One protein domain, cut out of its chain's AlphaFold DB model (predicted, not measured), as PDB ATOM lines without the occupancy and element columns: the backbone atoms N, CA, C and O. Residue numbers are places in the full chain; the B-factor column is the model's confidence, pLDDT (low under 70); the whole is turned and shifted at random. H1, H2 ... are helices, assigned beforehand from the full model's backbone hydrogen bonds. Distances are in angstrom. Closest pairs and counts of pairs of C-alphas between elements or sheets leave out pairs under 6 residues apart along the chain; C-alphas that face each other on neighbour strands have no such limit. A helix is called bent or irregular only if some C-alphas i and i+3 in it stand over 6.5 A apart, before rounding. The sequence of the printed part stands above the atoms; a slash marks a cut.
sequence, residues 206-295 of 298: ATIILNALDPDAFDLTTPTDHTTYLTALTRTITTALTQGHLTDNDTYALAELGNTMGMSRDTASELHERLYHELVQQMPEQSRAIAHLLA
ATOM      1  N   ALA A 206      16.132  28.969  45.151       60.94
ATOM      2  CA  ALA A 206      15.005  29.124  44.246       60.94
ATOM      3  C   ALA A 206      15.438  29.498  42.831       60.94
ATOM      4  O   ALA A 206      14.839  29.011  41.886       60.94
ATOM      5  N   THR A 207      16.525  30.245  42.637       63.22
ATOM      6  CA  THR A 207      17.077  30.464  41.293       63.22
ATOM      7  C   THR A 207      17.545  29.155  40.661       63.22
ATOM      8  O   THR A 207      17.348  28.968  39.466       63.22
ATOM      9  N   ILE A 208      18.114  28.230  41.442       62.78
ATOM     10  CA  ILE A 208      18.474  26.887  40.964       62.78
ATOM     11  C   ILE A 208      17.214  26.118  40.549       62.78
ATOM     12  O   ILE A 208      17.179  25.572  39.449       62.78
ATOM     13  N   ILE A 209      16.162  26.125  41.378       66.81
ATOM     14  CA  ILE A 209      14.879  25.479  41.055       66.81
ATOM     15  C   ILE A 209      14.274  26.092  39.785       66.81
ATOM     16  O   ILE A 209      13.913  25.361  38.872       66.81
ATOM     17  N   LEU A 210      14.215  27.422  39.698       69.69
ATOM     18  CA  LEU A 210      13.627  28.166  38.582       69.69
ATOM     19  C   LEU A 210      14.427  28.018  37.281       69.69
ATOM     20  O   LEU A 210      13.835  27.957  36.210       69.69
ATOM     21  N   ASN A 211      15.758  27.950  37.352       67.06
ATOM     22  CA  ASN A 211      16.613  27.714  36.184       67.06
ATOM     23  C   ASN A 211      16.570  26.256  35.703       67.06
ATOM     24  O   ASN A 211      16.908  25.995  34.553       67.06
ATOM     25  N   ALA A 212      16.193  25.316  36.575       63.47
ATOM     26  CA  ALA A 212      16.028  23.906  36.234       63.47
ATOM     27  C   ALA A 212      14.651  23.584  35.623       63.47
ATOM     28  O   ALA A 212      14.435  22.452  35.184       63.47
ATOM     29  N   LEU A 213      13.723  24.548  35.603       70.50
ATOM     30  CA  LEU A 213      12.456  24.448  34.882       70.50
ATOM     31  C   LEU A 213      12.644  24.888  33.431       70.50
ATOM     32  O   LEU A 213      13.401  25.819  33.148       70.50
ATOM     33  N   ASP A 214      11.943  24.224  32.518       65.19
ATOM     34  CA  ASP A 214      11.953  24.576  31.100       65.19
ATOM     35  C   ASP A 214      11.375  25.999  30.898       65.19
ATOM     36  O   ASP A 214      10.204  26.236  31.218       65.19
ATOM     37  N   PRO A 215      12.174  26.966  30.402       56.75
ATOM     38  CA  PRO A 215      11.724  28.341  30.201       56.75
ATOM     39  C   PRO A 215      10.698  28.478  29.068       56.75
ATOM     40  O   PRO A 215       9.972  29.468  29.043       56.75
ATOM     41  N   ASP A 216      10.624  27.502  28.157       59.72
ATOM     42  CA  ASP A 216       9.699  27.485  27.021       59.72
ATOM     43  C   ASP A 216       8.498  26.545  27.263       59.72
ATOM     44  O   ASP A 216       7.669  26.340  26.366       59.72
ATOM     45  N   ALA A 217       8.374  25.967  28.467       66.31
ATOM     46  CA  ALA A 217       7.252  25.106  28.814       66.31
ATOM     47  C   ALA A 217       5.932  25.881  28.772       66.31
ATOM     48  O   ALA A 217       5.734  26.877  29.471       66.31
ATOM     49  N   PHE A 218       4.984  25.369  27.985       69.19
ATOM     50  CA  PHE A 218       3.603  25.818  28.073       69.19
ATOM     51  C   PHE A 218       3.030  25.327  29.399       69.19
ATOM     52  O   PHE A 218       3.020  24.119  29.641       69.19
ATOM     53  N   ASP A 219       2.568  26.241  30.251       73.44
ATOM     54  CA  ASP A 219       2.041  25.857  31.555       73.44
ATOM     55  C   ASP A 219       0.761  25.022  31.394       73.44
ATOM     56  O   ASP A 219      -0.271  25.506  30.920       73.44
ATOM     57  N   LEU A 220       0.845  23.746  31.770       74.56
ATOM     58  CA  LEU A 220      -0.278  22.805  31.766       74.56
ATOM     59  C   LEU A 220      -0.792  22.512  33.181       74.56
ATOM     60  O   LEU A 220      -1.635  21.628  33.358       74.56
ATOM     61  N   THR A 221      -0.288  23.226  34.189       83.56
ATOM     62  CA  THR A 221      -0.570  22.934  35.592       83.56
ATOM     63  C   THR A 221      -1.967  23.374  36.025       83.56
ATOM     64  O   THR A 221      -2.539  24.361  35.560       83.56
ATOM     65  N   THR A 222      -2.542  22.616  36.954       89.06
ATOM     66  CA  THR A 222      -3.837  22.899  37.578       89.06
ATOM     67  C   THR A 222      -3.659  23.495  38.981       89.06
ATOM     68  O   THR A 222      -2.597  23.350  39.592       89.06
ATOM     69  N   PRO A 223      -4.710  24.082  39.587       89.94
ATOM     70  CA  PRO A 223      -4.654  24.522  40.985       89.94
ATOM     71  C   PRO A 223      -4.254  23.413  41.981       89.94
ATOM     72  O   PRO A 223      -3.666  23.686  43.032       89.94
ATOM     73  N   THR A 224      -4.549  22.150  41.657       88.56
ATOM     74  CA  THR A 224      -4.135  20.984  42.452       88.56
ATOM     75  C   THR A 224      -2.623  20.762  42.372       88.56
ATOM     76  O   THR A 224      -1.986  20.481  43.390       88.56
ATOM     77  N   ASP A 225      -2.032  20.947  41.192       86.25
ATOM     78  CA  ASP A 225      -0.585  20.836  40.981       86.25
ATOM     79  C   ASP A 225       0.150  21.963  41.709       86.25
ATOM     80  O   ASP A 225       1.110  21.708  42.435       86.25
ATOM     81  N   HIS A 226      -0.379  23.192  41.650       90.44
ATOM     82  CA  HIS A 226       0.144  24.334  42.416       90.44
ATOM     83  C   HIS A 226       0.138  24.069  43.920       90.44
ATOM     84  O   HIS A 226       1.101  24.386  44.614       90.44
ATOM     85  N   THR A 227      -0.943  23.476  44.434       89.62
ATOM     86  CA  THR A 227      -1.065  23.127  45.858       89.62
ATOM     87  C   THR A 227      -0.050  22.052  46.252       89.62
ATOM     88  O   THR A 227       0.564  22.129  47.319       89.62
ATOM     89  N   THR A 228       0.165  21.065  45.381       88.69
ATOM     90  CA  THR A 228       1.134  19.981  45.596       88.69
ATOM     91  C   THR A 228       2.563  20.520  45.606       88.69
ATOM     92  O   THR A 228       3.327  20.231  46.530       88.69
ATOM     93  N   TYR A 229       2.898  21.360  44.628       88.69
ATOM     94  CA  TYR A 229       4.191  22.027  44.534       88.69
ATOM     95  C   TYR A 229       4.453  22.929  45.744       88.69
ATOM     96  O   TYR A 229       5.482  22.785  46.401       88.69
ATOM     97  N   LEU A 230       3.491  23.780  46.118       90.31
ATOM     98  CA  LEU A 230       3.599  24.615  47.314       90.31
ATOM     99  C   LEU A 230       3.806  23.796  48.582       90.31
ATOM    100  O   LEU A 230       4.624  24.161  49.411       90.31
ATOM    101  N   THR A 231       3.091  22.685  48.747       90.50
ATOM    102  CA  THR A 231       3.240  21.840  49.941       90.50
ATOM    103  C   THR A 231       4.668  21.298  50.051       90.50
ATOM    104  O   THR A 231       5.266  21.316  51.131       90.50
ATOM    105  N   ALA A 232       5.239  20.848  48.929       85.94
ATOM    106  CA  ALA A 232       6.626  20.403  48.875       85.94
ATOM    107  C   ALA A 232       7.609  21.558  49.135       85.94
ATOM    108  O   ALA A 232       8.584  21.372  49.870       85.94
ATOM    109  N   LEU A 233       7.340  22.741  48.576       88.06
ATOM    110  CA  LEU A 233       8.179  23.928  48.720       88.06
ATOM    111  C   LEU A 233       8.178  24.411  50.174       88.06
ATOM    112  O   LEU A 233       9.238  24.528  50.780       88.06
ATOM    113  N   THR A 234       7.006  24.560  50.789       89.06
ATOM    114  CA  THR A 234       6.840  24.926  52.201       89.06
ATOM    115  C   THR A 234       7.580  23.966  53.124       89.06
ATOM    116  O   THR A 234       8.318  24.408  54.004       89.06
ATOM    117  N   ARG A 235       7.442  22.646  52.924       84.94
ATOM    118  CA  ARG A 235       8.173  21.638  53.714       84.94
ATOM    119  C   ARG A 235       9.687  21.820  53.597       84.94
ATOM    120  O   ARG A 235      10.399  21.727  54.594       84.94
ATOM    121  N   THR A 236      10.167  22.073  52.389       81.19
ATOM    122  CA  THR A 236      11.593  22.233  52.097       81.19
ATOM    123  C   THR A 236      12.159  23.491  52.752       81.19
ATOM    124  O   THR A 236      13.136  23.417  53.491       81.19
ATOM    125  N   ILE A 237      11.485  24.630  52.577       80.69
ATOM    126  CA  ILE A 237      11.904  25.917  53.145       80.69
ATOM    127  C   ILE A 237      11.872  25.881  54.675       80.69
ATOM    128  O   ILE A 237      12.834  26.281  55.321       80.69
ATOM    129  N   THR A 238      10.812  25.345  55.279       81.12
ATOM    130  CA  THR A 238      10.712  25.245  56.749       81.12
ATOM    131  C   THR A 238      11.763  24.312  57.354       81.12
ATOM    132  O   THR A 238      12.331  24.614  58.408       81.12
ATOM    133  N   THR A 239      12.091  23.212  56.669       73.62
ATOM    134  CA  THR A 239      13.200  22.327  57.060       73.62
ATOM    135  C   THR A 239      14.529  23.077  57.003       73.62
ATOM    136  O   THR A 239      15.293  23.043  57.970       73.62
ATOM    137  N   ALA A 240      14.769  23.833  55.932       70.06
ATOM    138  CA  ALA A 240      15.993  24.602  55.759       70.06
ATOM    139  C   ALA A 240      16.157  25.734  56.779       70.06
ATOM    140  O   ALA A 240      17.246  25.919  57.318       70.06
ATOM    141  N   LEU A 241      15.074  26.441  57.115       71.62
ATOM    142  CA  LEU A 241      15.069  27.456  58.176       71.62
ATOM    143  C   LEU A 241      15.432  26.854  59.542       71.62
ATOM    144  O   LEU A 241      16.080  27.506  60.356       71.62
ATOM    145  N   THR A 242      15.064  25.592  59.779       71.31
ATOM    146  CA  THR A 242      15.402  24.873  61.016       71.31
ATOM    147  C   THR A 242      16.854  24.389  61.022       71.31
ATOM    148  O   THR A 242      17.522  24.425  62.054       71.31
ATOM    149  N   GLN A 243      17.351  23.916  59.878       59.94
ATOM    150  CA  GLN A 243      18.686  23.328  59.740       59.94
ATOM    151  C   GLN A 243      19.776  24.359  59.402       59.94
ATOM    152  O   GLN A 243      20.959  24.020  59.410       59.94
ATOM    153  N   GLY A 244      19.402  25.603  59.093       52.78
ATOM    154  CA  GLY A 244      20.310  26.676  58.679       52.78
ATOM    155  C   GLY A 244      20.902  26.500  57.276       52.78
ATOM    156  O   GLY A 244      21.759  27.282  56.877       52.78
ATOM    157  N   HIS A 245      20.477  25.472  56.544       52.38
ATOM    158  CA  HIS A 245      20.890  25.171  55.178       52.38
ATOM    159  C   HIS A 245      19.823  24.304  54.508       52.38
ATOM    160  O   HIS A 245      19.086  23.584  55.182       52.38
ATOM    161  N   LEU A 246      19.743  24.384  53.186       59.28
ATOM    162  CA  LEU A 246      18.874  23.553  52.362       59.28
ATOM    163  C   LEU A 246      19.727  22.430  51.765       59.28
ATOM    164  O   LEU A 246      20.883  22.669  51.415       59.28
ATOM    165  N   THR A 247      19.199  21.206  51.696       58.72
ATOM    166  CA  THR A 247      19.944  20.095  51.095       58.72
ATOM    167  C   THR A 247      19.683  20.046  49.596       58.72
ATOM    168  O   THR A 247      18.544  20.225  49.164       58.72
ATOM    169  N   ASP A 248      20.703  19.728  48.802       53.78
ATOM    170  CA  ASP A 248      20.553  19.533  47.358       53.78
ATOM    171  C   ASP A 248      19.385  18.607  47.013       53.78
ATOM    172  O   ASP A 248      18.587  18.912  46.133       53.78
ATOM    173  N   ASN A 249      19.236  17.499  47.750       53.34
ATOM    174  CA  ASN A 249      18.175  16.514  47.538       53.34
ATOM    175  C   ASN A 249      16.766  17.130  47.607       53.34
ATOM    176  O   ASN A 249      15.879  16.711  46.864       53.34
ATOM    177  N   ASP A 250      16.564  18.134  48.462       63.25
ATOM    178  CA  ASP A 250      15.289  18.841  48.546       63.25
ATOM    179  C   ASP A 250      15.091  19.800  47.357       63.25
ATOM    180  O   ASP A 250      14.000  19.843  46.781       63.25
ATOM    181  N   THR A 251      16.149  20.500  46.927       63.47
ATOM    182  CA  THR A 251      16.145  21.367  45.732       63.47
ATOM    183  C   THR A 251      15.797  20.577  44.468       63.47
ATOM    184  O   THR A 251      14.985  21.014  43.650       63.47
ATOM    185  N   TYR A 252      16.341  19.371  44.326       60.28
ATOM    186  CA  TYR A 252      16.047  18.490  43.199       60.28
ATOM    187  C   TYR A 252      14.664  17.906  43.192       60.28
ATOM    188  O   TYR A 252      14.024  17.889  42.145       60.28
ATOM    189  N   ALA A 253      14.216  17.421  44.348       64.56
ATOM    190  CA  ALA A 253      12.878  16.883  44.470       64.56
ATOM    191  C   ALA A 253      11.849  17.942  44.051       64.56
ATOM    192  O   ALA A 253      10.846  17.602  43.435       64.56
ATOM    193  N   LEU A 254      12.118  19.225  44.322       77.94
ATOM    194  CA  LEU A 254      11.278  20.338  43.886       77.94
ATOM    195  C   LEU A 254      11.367  20.642  42.389       77.94
ATOM    196  O   LEU A 254      10.328  20.815  41.754       77.94
ATOM    197  N   ALA A 255      12.571  20.700  41.818       73.25
ATOM    198  CA  ALA A 255      12.739  20.943  40.384       73.25
ATOM    199  C   ALA A 255      12.151  19.800  39.533       73.25
ATOM    200  O   ALA A 255      11.445  20.041  38.555       73.25
ATOM    201  N   GLU A 256      12.380  18.545  39.928       72.38
ATOM    202  CA  GLU A 256      11.817  17.355  39.280       72.38
ATOM    203  C   GLU A 256      10.289  17.317  39.401       72.38
ATOM    204  O   GLU A 256       9.601  16.997  38.430       72.38
ATOM    205  N   LEU A 257       9.744  17.704  40.561       80.50
ATOM    206  CA  LEU A 257       8.302  17.816  40.767       80.50
ATOM    207  C   LEU A 257       7.677  18.847  39.818       80.50
ATOM    208  O   LEU A 257       6.686  18.532  39.163       80.50
ATOM    209  N   GLY A 258       8.272  20.040  39.704       80.62
ATOM    210  CA  GLY A 258       7.803  21.082  38.785       80.62
ATOM    211  C   GLY A 258       7.845  20.633  37.321       80.62
ATOM    212  O   GLY A 258       6.842  20.737  36.616       80.62
ATOM    213  N   ASN A 259       8.955  20.028  36.889       74.06
ATOM    214  CA  ASN A 259       9.093  19.492  35.531       74.06
ATOM    215  C   ASN A 259       8.092  18.362  35.236       74.06
ATOM    216  O   ASN A 259       7.485  18.335  34.168       74.06
ATOM    217  N   THR A 260       7.862  17.452  36.188       75.94
ATOM    218  CA  THR A 260       6.895  16.349  36.029       75.94
ATOM    219  C   THR A 260       5.460  16.862  35.889       75.94
ATOM    220  O   THR A 260       4.650  16.252  35.193       75.94
ATOM    221  N   MET A 261       5.144  17.992  36.524       84.06
ATOM    222  CA  MET A 261       3.846  18.662  36.409       84.06
ATOM    223  C   MET A 261       3.704  19.493  35.124       84.06
ATOM    224  O   MET A 261       2.602  19.946  34.826       84.06
ATOM    225  N   GLY A 262       4.787  19.707  34.367       79.62
ATOM    226  CA  GLY A 262       4.797  20.640  33.236       79.62
ATOM    227  C   GLY A 262       4.667  22.101  33.676       79.62
ATOM    228  O   GLY A 262       4.033  22.897  32.987       79.62
ATOM    229  N   MET A 263       5.208  22.435  34.851       86.06
ATOM    230  CA  MET A 263       5.171  23.784  35.411       86.06
ATOM    231  C   MET A 263       6.138  24.702  34.667       86.06
ATOM    232  O   MET A 263       7.327  24.398  34.568       86.06
ATOM    233  N   SER A 264       5.634  25.843  34.195       84.00
ATOM    234  CA  SER A 264       6.492  26.878  33.619       84.00
ATOM    235  C   SER A 264       7.332  27.568  34.699       84.00
ATOM    236  O   SER A 264       6.958  27.614  35.878       84.00
ATOM    237  N   ARG A 265       8.457  28.154  34.284       80.81
ATOM    238  CA  ARG A 265       9.294  28.973  35.165       80.81
ATOM    239  C   ARG A 265       8.523  30.144  35.780       80.81
ATOM    240  O   ARG A 265       8.656  30.370  36.980       80.81
ATOM    241  N   ASP A 266       7.718  30.849  34.987       82.06
ATOM    242  CA  ASP A 266       6.954  32.016  35.447       82.06
ATOM    243  C   ASP A 266       5.950  31.613  36.534       82.06
ATOM    244  O   ASP A 266       5.908  32.213  37.607       82.06
ATOM    245  N   THR A 267       5.229  30.511  36.315       87.38
ATOM    246  CA  THR A 267       4.296  29.942  37.296       87.38
ATOM    247  C   THR A 267       5.012  29.564  38.588       87.38
ATOM    248  O   THR A 267       4.539  29.873  39.680       87.38
ATOM    249  N   ALA A 268       6.171  28.909  38.499       86.44
ATOM    250  CA  ALA A 268       6.947  28.575  39.686       86.44
ATOM    251  C   ALA A 268       7.421  29.833  40.432       86.44
ATOM    252  O   ALA A 268       7.315  29.874  41.656       86.44
ATOM    253  N   SER A 269       7.868  30.874  39.723       85.12
ATOM    254  CA  SER A 269       8.238  32.160  40.326       85.12
ATOM    255  C   SER A 269       7.068  32.792  41.083       85.12
ATOM    256  O   SER A 269       7.234  33.161  42.244       85.12
ATOM    257  N   GLU A 270       5.866  32.823  40.501       87.94
ATOM    258  CA  GLU A 270       4.662  33.329  41.178       87.94
ATOM    259  C   GLU A 270       4.334  32.537  42.457       87.94
ATOM    260  O   GLU A 270       3.938  33.101  43.481       87.94
ATOM    261  N   LEU A 271       4.516  31.212  42.433       90.31
ATOM    262  CA  LEU A 271       4.302  30.360  43.605       90.31
ATOM    263  C   LEU A 271       5.342  30.615  44.706       90.31
ATOM    264  O   LEU A 271       4.993  30.574  45.889       90.31
ATOM    265  N   HIS A 272       6.594  30.893  44.339       89.81
ATOM    266  CA  HIS A 272       7.659  31.251  45.284       89.81
ATOM    267  C   HIS A 272       7.382  32.615  45.928       89.81
ATOM    268  O   HIS A 272       7.458  32.729  47.152       89.81
ATOM    269  N   GLU A 273       6.960  33.613  45.146       86.06
ATOM    270  CA  GLU A 273       6.529  34.929  45.647       86.06
ATOM    271  C   GLU A 273       5.332  34.828  46.596       86.06
ATOM    272  O   GLU A 273       5.319  35.430  47.676       86.06
ATOM    273  N   ARG A 274       4.333  34.012  46.237       91.69
ATOM    274  CA  ARG A 274       3.172  33.763  47.097       91.69
ATOM    275  C   ARG A 274       3.592  33.172  48.440       91.69
ATOM    276  O   ARG A 274       3.180  33.677  49.486       91.69
ATOM    277  N   LEU A 275       4.434  32.139  48.420       89.81
ATOM    278  CA  LEU A 275       4.914  31.499  49.642       89.81
ATOM    279  C   LEU A 275       5.762  32.451  50.495       89.81
ATOM    280  O   LEU A 275       5.645  32.441  51.720       89.81
ATOM    281  N   TYR A 276       6.585  33.293  49.869       87.94
ATOM    282  CA  TYR A 276       7.371  34.304  50.571       87.94
ATOM    283  C   TYR A 276       6.474  35.209  51.417       87.94
ATOM    284  O   TYR A 276       6.689  35.341  52.624       87.94
ATOM    285  N   HIS A 277       5.422  35.773  50.821       89.38
ATOM    286  CA  HIS A 277       4.495  36.637  51.548       89.38
ATOM    287  C   HIS A 277       3.776  35.911  52.692       89.38
ATOM    288  O   HIS A 277       3.614  36.489  53.768       89.38
ATOM    289  N   GLU A 278       3.386  34.649  52.495       90.62
ATOM    290  CA  GLU A 278       2.751  33.834  53.536       90.62
ATOM    291  C   GLU A 278       3.691  33.550  54.718       90.62
ATOM    292  O   GLU A 278       3.286  33.677  55.877       90.62
ATOM    293  N   LEU A 279       4.950  33.190  54.449       86.19
ATOM    294  CA  LEU A 279       5.926  32.862  55.489       86.19
ATOM    295  C   LEU A 279       6.421  34.106  56.233       86.19
ATOM    296  O   LEU A 279       6.574  34.053  57.451       86.19
ATOM    297  N   VAL A 280       6.615  35.238  55.551       86.06
ATOM    298  CA  VAL A 280       7.030  36.500  56.193       86.06
ATOM    299  C   VAL A 280       5.967  37.032  57.153       86.06
ATOM    300  O   VAL A 280       6.311  37.599  58.189       86.06
ATOM    301  N   GLN A 281       4.680  36.829  56.858       89.19
ATOM    302  CA  GLN A 281       3.611  37.173  57.800       89.19
ATOM    303  C   GLN A 281       3.674  36.339  59.088       89.19
ATOM    304  O   GLN A 281       3.302  36.832  60.152       89.19
ATOM    305  N   GLN A 282       4.137  35.091  58.997       89.19
ATOM    306  CA  GLN A 282       4.220  34.163  60.129       89.19
ATOM    307  C   GLN A 282       5.534  34.293  60.911       89.19
ATOM    308  O   GLN A 282       5.532  34.116  62.127       89.19
ATOM    309  N   MET A 283       6.637  34.594  60.222       84.31
ATOM    310  CA  MET A 283       8.007  34.635  60.754       84.31
ATOM    311  C   MET A 283       8.739  35.902  60.269       84.31
ATOM    312  O   MET A 283       9.709  35.818  59.504       84.31
ATOM    313  N   PRO A 284       8.280  37.106  60.657       81.81
ATOM    314  CA  PRO A 284       8.829  38.366  60.148       81.81
ATOM    315  C   PRO A 284      10.323  38.545  60.459       81.81
ATOM    316  O   PRO A 284      11.061  39.141  59.669       81.81
ATOM    317  N   GLU A 285      10.801  37.989  61.573       79.00
ATOM    318  CA  GLU A 285      12.207  37.996  61.981       79.00
ATOM    319  C   GLU A 285      13.126  37.187  61.052       79.00
ATOM    320  O   GLU A 285      14.329  37.442  61.016       79.00
ATOM    321  N   GLN A 286      12.572  36.254  60.270       75.62
ATOM    322  CA  GLN A 286      13.310  35.432  59.305       75.62
ATOM    323  C   GLN A 286      13.173  35.929  57.861       75.62
ATOM    324  O   GLN A 286      13.697  35.298  56.946       75.62
ATOM    325  N   SER A 287      12.512  37.069  57.637       73.31
ATOM    326  CA  SER A 287      12.176  37.597  56.305       73.31
ATOM    327  C   SER A 287      13.334  37.608  55.308       73.31
ATOM    328  O   SER A 287      13.170  37.152  54.182       73.31
ATOM    329  N   ARG A 288      14.526  38.034  55.735       69.44
ATOM    330  CA  ARG A 288      15.728  38.035  54.889       69.44
ATOM    331  C   ARG A 288      16.175  36.627  54.476       69.44
ATOM    332  O   ARG A 288      16.574  36.429  53.338       69.44
ATOM    333  N   ALA A 289      16.107  35.656  55.385       67.38
ATOM    334  CA  ALA A 289      16.446  34.267  55.077       67.38
ATOM    335  C   ALA A 289      15.393  33.630  54.154       67.38
ATOM    336  O   ALA A 289      15.741  32.885  53.245       67.38
ATOM    337  N   ILE A 290      14.114  33.963  54.349       76.44
ATOM    338  CA  ILE A 290      13.008  33.476  53.515       76.44
ATOM    339  C   ILE A 290      13.105  34.051  52.091       76.44
ATOM    340  O   ILE A 290      13.010  33.281  51.139       76.44
ATOM    341  N   ALA A 291      13.340  35.364  51.939       71.12
ATOM    342  CA  ALA A 291      13.535  36.025  50.638       71.12
ATOM    343  C   ALA A 291      14.642  35.343  49.831       71.12
ATOM    344  O   ALA A 291      14.462  34.986  48.671       71.12
ATOM    345  N   HIS A 292      15.757  35.082  50.506       67.50
ATOM    346  CA  HIS A 292      16.936  34.459  49.936       67.50
ATOM    347  C   HIS A 292      16.704  33.003  49.500       67.50
ATOM    348  O   HIS A 292      17.079  32.606  48.401       67.50
ATOM    349  N   LEU A 293      16.041  32.194  50.331       70.75
ATOM    350  CA  LEU A 293      15.734  30.802  49.981       70.75
ATOM    351  C   LEU A 293      14.717  30.692  48.832       70.75
ATOM    352  O   LEU A 293      14.766  29.718  48.081       70.75
ATOM    353  N   LEU A 294      13.828  31.682  48.688       73.94
ATOM    354  CA  LEU A 294      12.783  31.733  47.660       73.94
ATOM    355  C   LEU A 294      13.128  32.602  46.439       73.94
ATOM    356  O   LEU A 294      12.334  32.654  45.507       73.94
ATOM    357  N   ALA A 295      14.312  33.226  46.401       67.69
ATOM    358  CA  ALA A 295      14.740  34.136  45.331       67.69
ATOM    359  C   ALA A 295      13.705  35.240  45.025       67.69
ATOM    360  O   ALA A 295      13.515  35.633  43.874       67.69
TER     361      ALA A 295
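This is residues 206 to 295 of the 298 residues of the protein "DNA polymerase III, epsilon subunit" of Jonesia denitrificans (strain ATCC 14870 / DSM 20603 / BCRC 15368 / CIP 55.134 / JCM 11481 / NBRC 15587 / NCTC 10816 / Prevot 55134) (UniProt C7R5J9). Two helical hairpins, H2 with H3 and H4 with H5, pack across each other at steep angles; short H1 meets the last residues of H5 nearly end to end and covers parts of H3 and H4. The 90 printed residues have five named helices, H1 to H5 in order, and no named strand: all helix. The whole is compact, with a radius of gyration of the C-alphas of 12.4 A, and only just elongated, spanning 37 by 24 by 19 A.

H1, residues 206 to 211, begins at C-alpha 206 (15.005, 29.124, 44.246) and is 8.3 A long. H2, residues 223 to 243, measures 30.0 A; H3, residues 248 to 261, 20.0 A; H4, residues 265 to 282, 26.0 A. H5, residues 284 to 294, measures 14.7 A and ends at C-alpha 294 (12.783, 31.733, 47.660); it is irregular, with C-alphas 285 and 288 7.9 A apart.

H1 touches residues 251 to 255 of H3, the closest C-alphas being those of Ile 209 and Ala 255, 5.1 A. H2 and H3, a hairpin, touch at a shallow tilt of 5 degrees, opposite ways, closest at C-alphas Thr 236 and Asp 250, 6.1 A. H4 and H5, also a hairpin, touch at 15 degrees, shallow, closest at C-alphas Val 280 and Ser 287, 5.3 A. Residues 226 to 234 of H2 touch residues 271 to 275 of H4 at a steep tilt of 54 degrees, closest at C-alphas Leu 230 and Leu 271, 6.9 A. H3 and H5 are apart. Every O i to N i+4 pair is within hydrogen-bond range in H1, H2 and H3; in H4 13 of 14 are, in H5 5 of 7.

The farthest C-alphas, those of Phe 218 and Glu 285, are 37.0 A apart. The printed part has no cut; the link H1 to H2, 11 residues, is long. Mean pLDDT of the printed part is 76.5, with 27 residues under 70, among them 243 to 253.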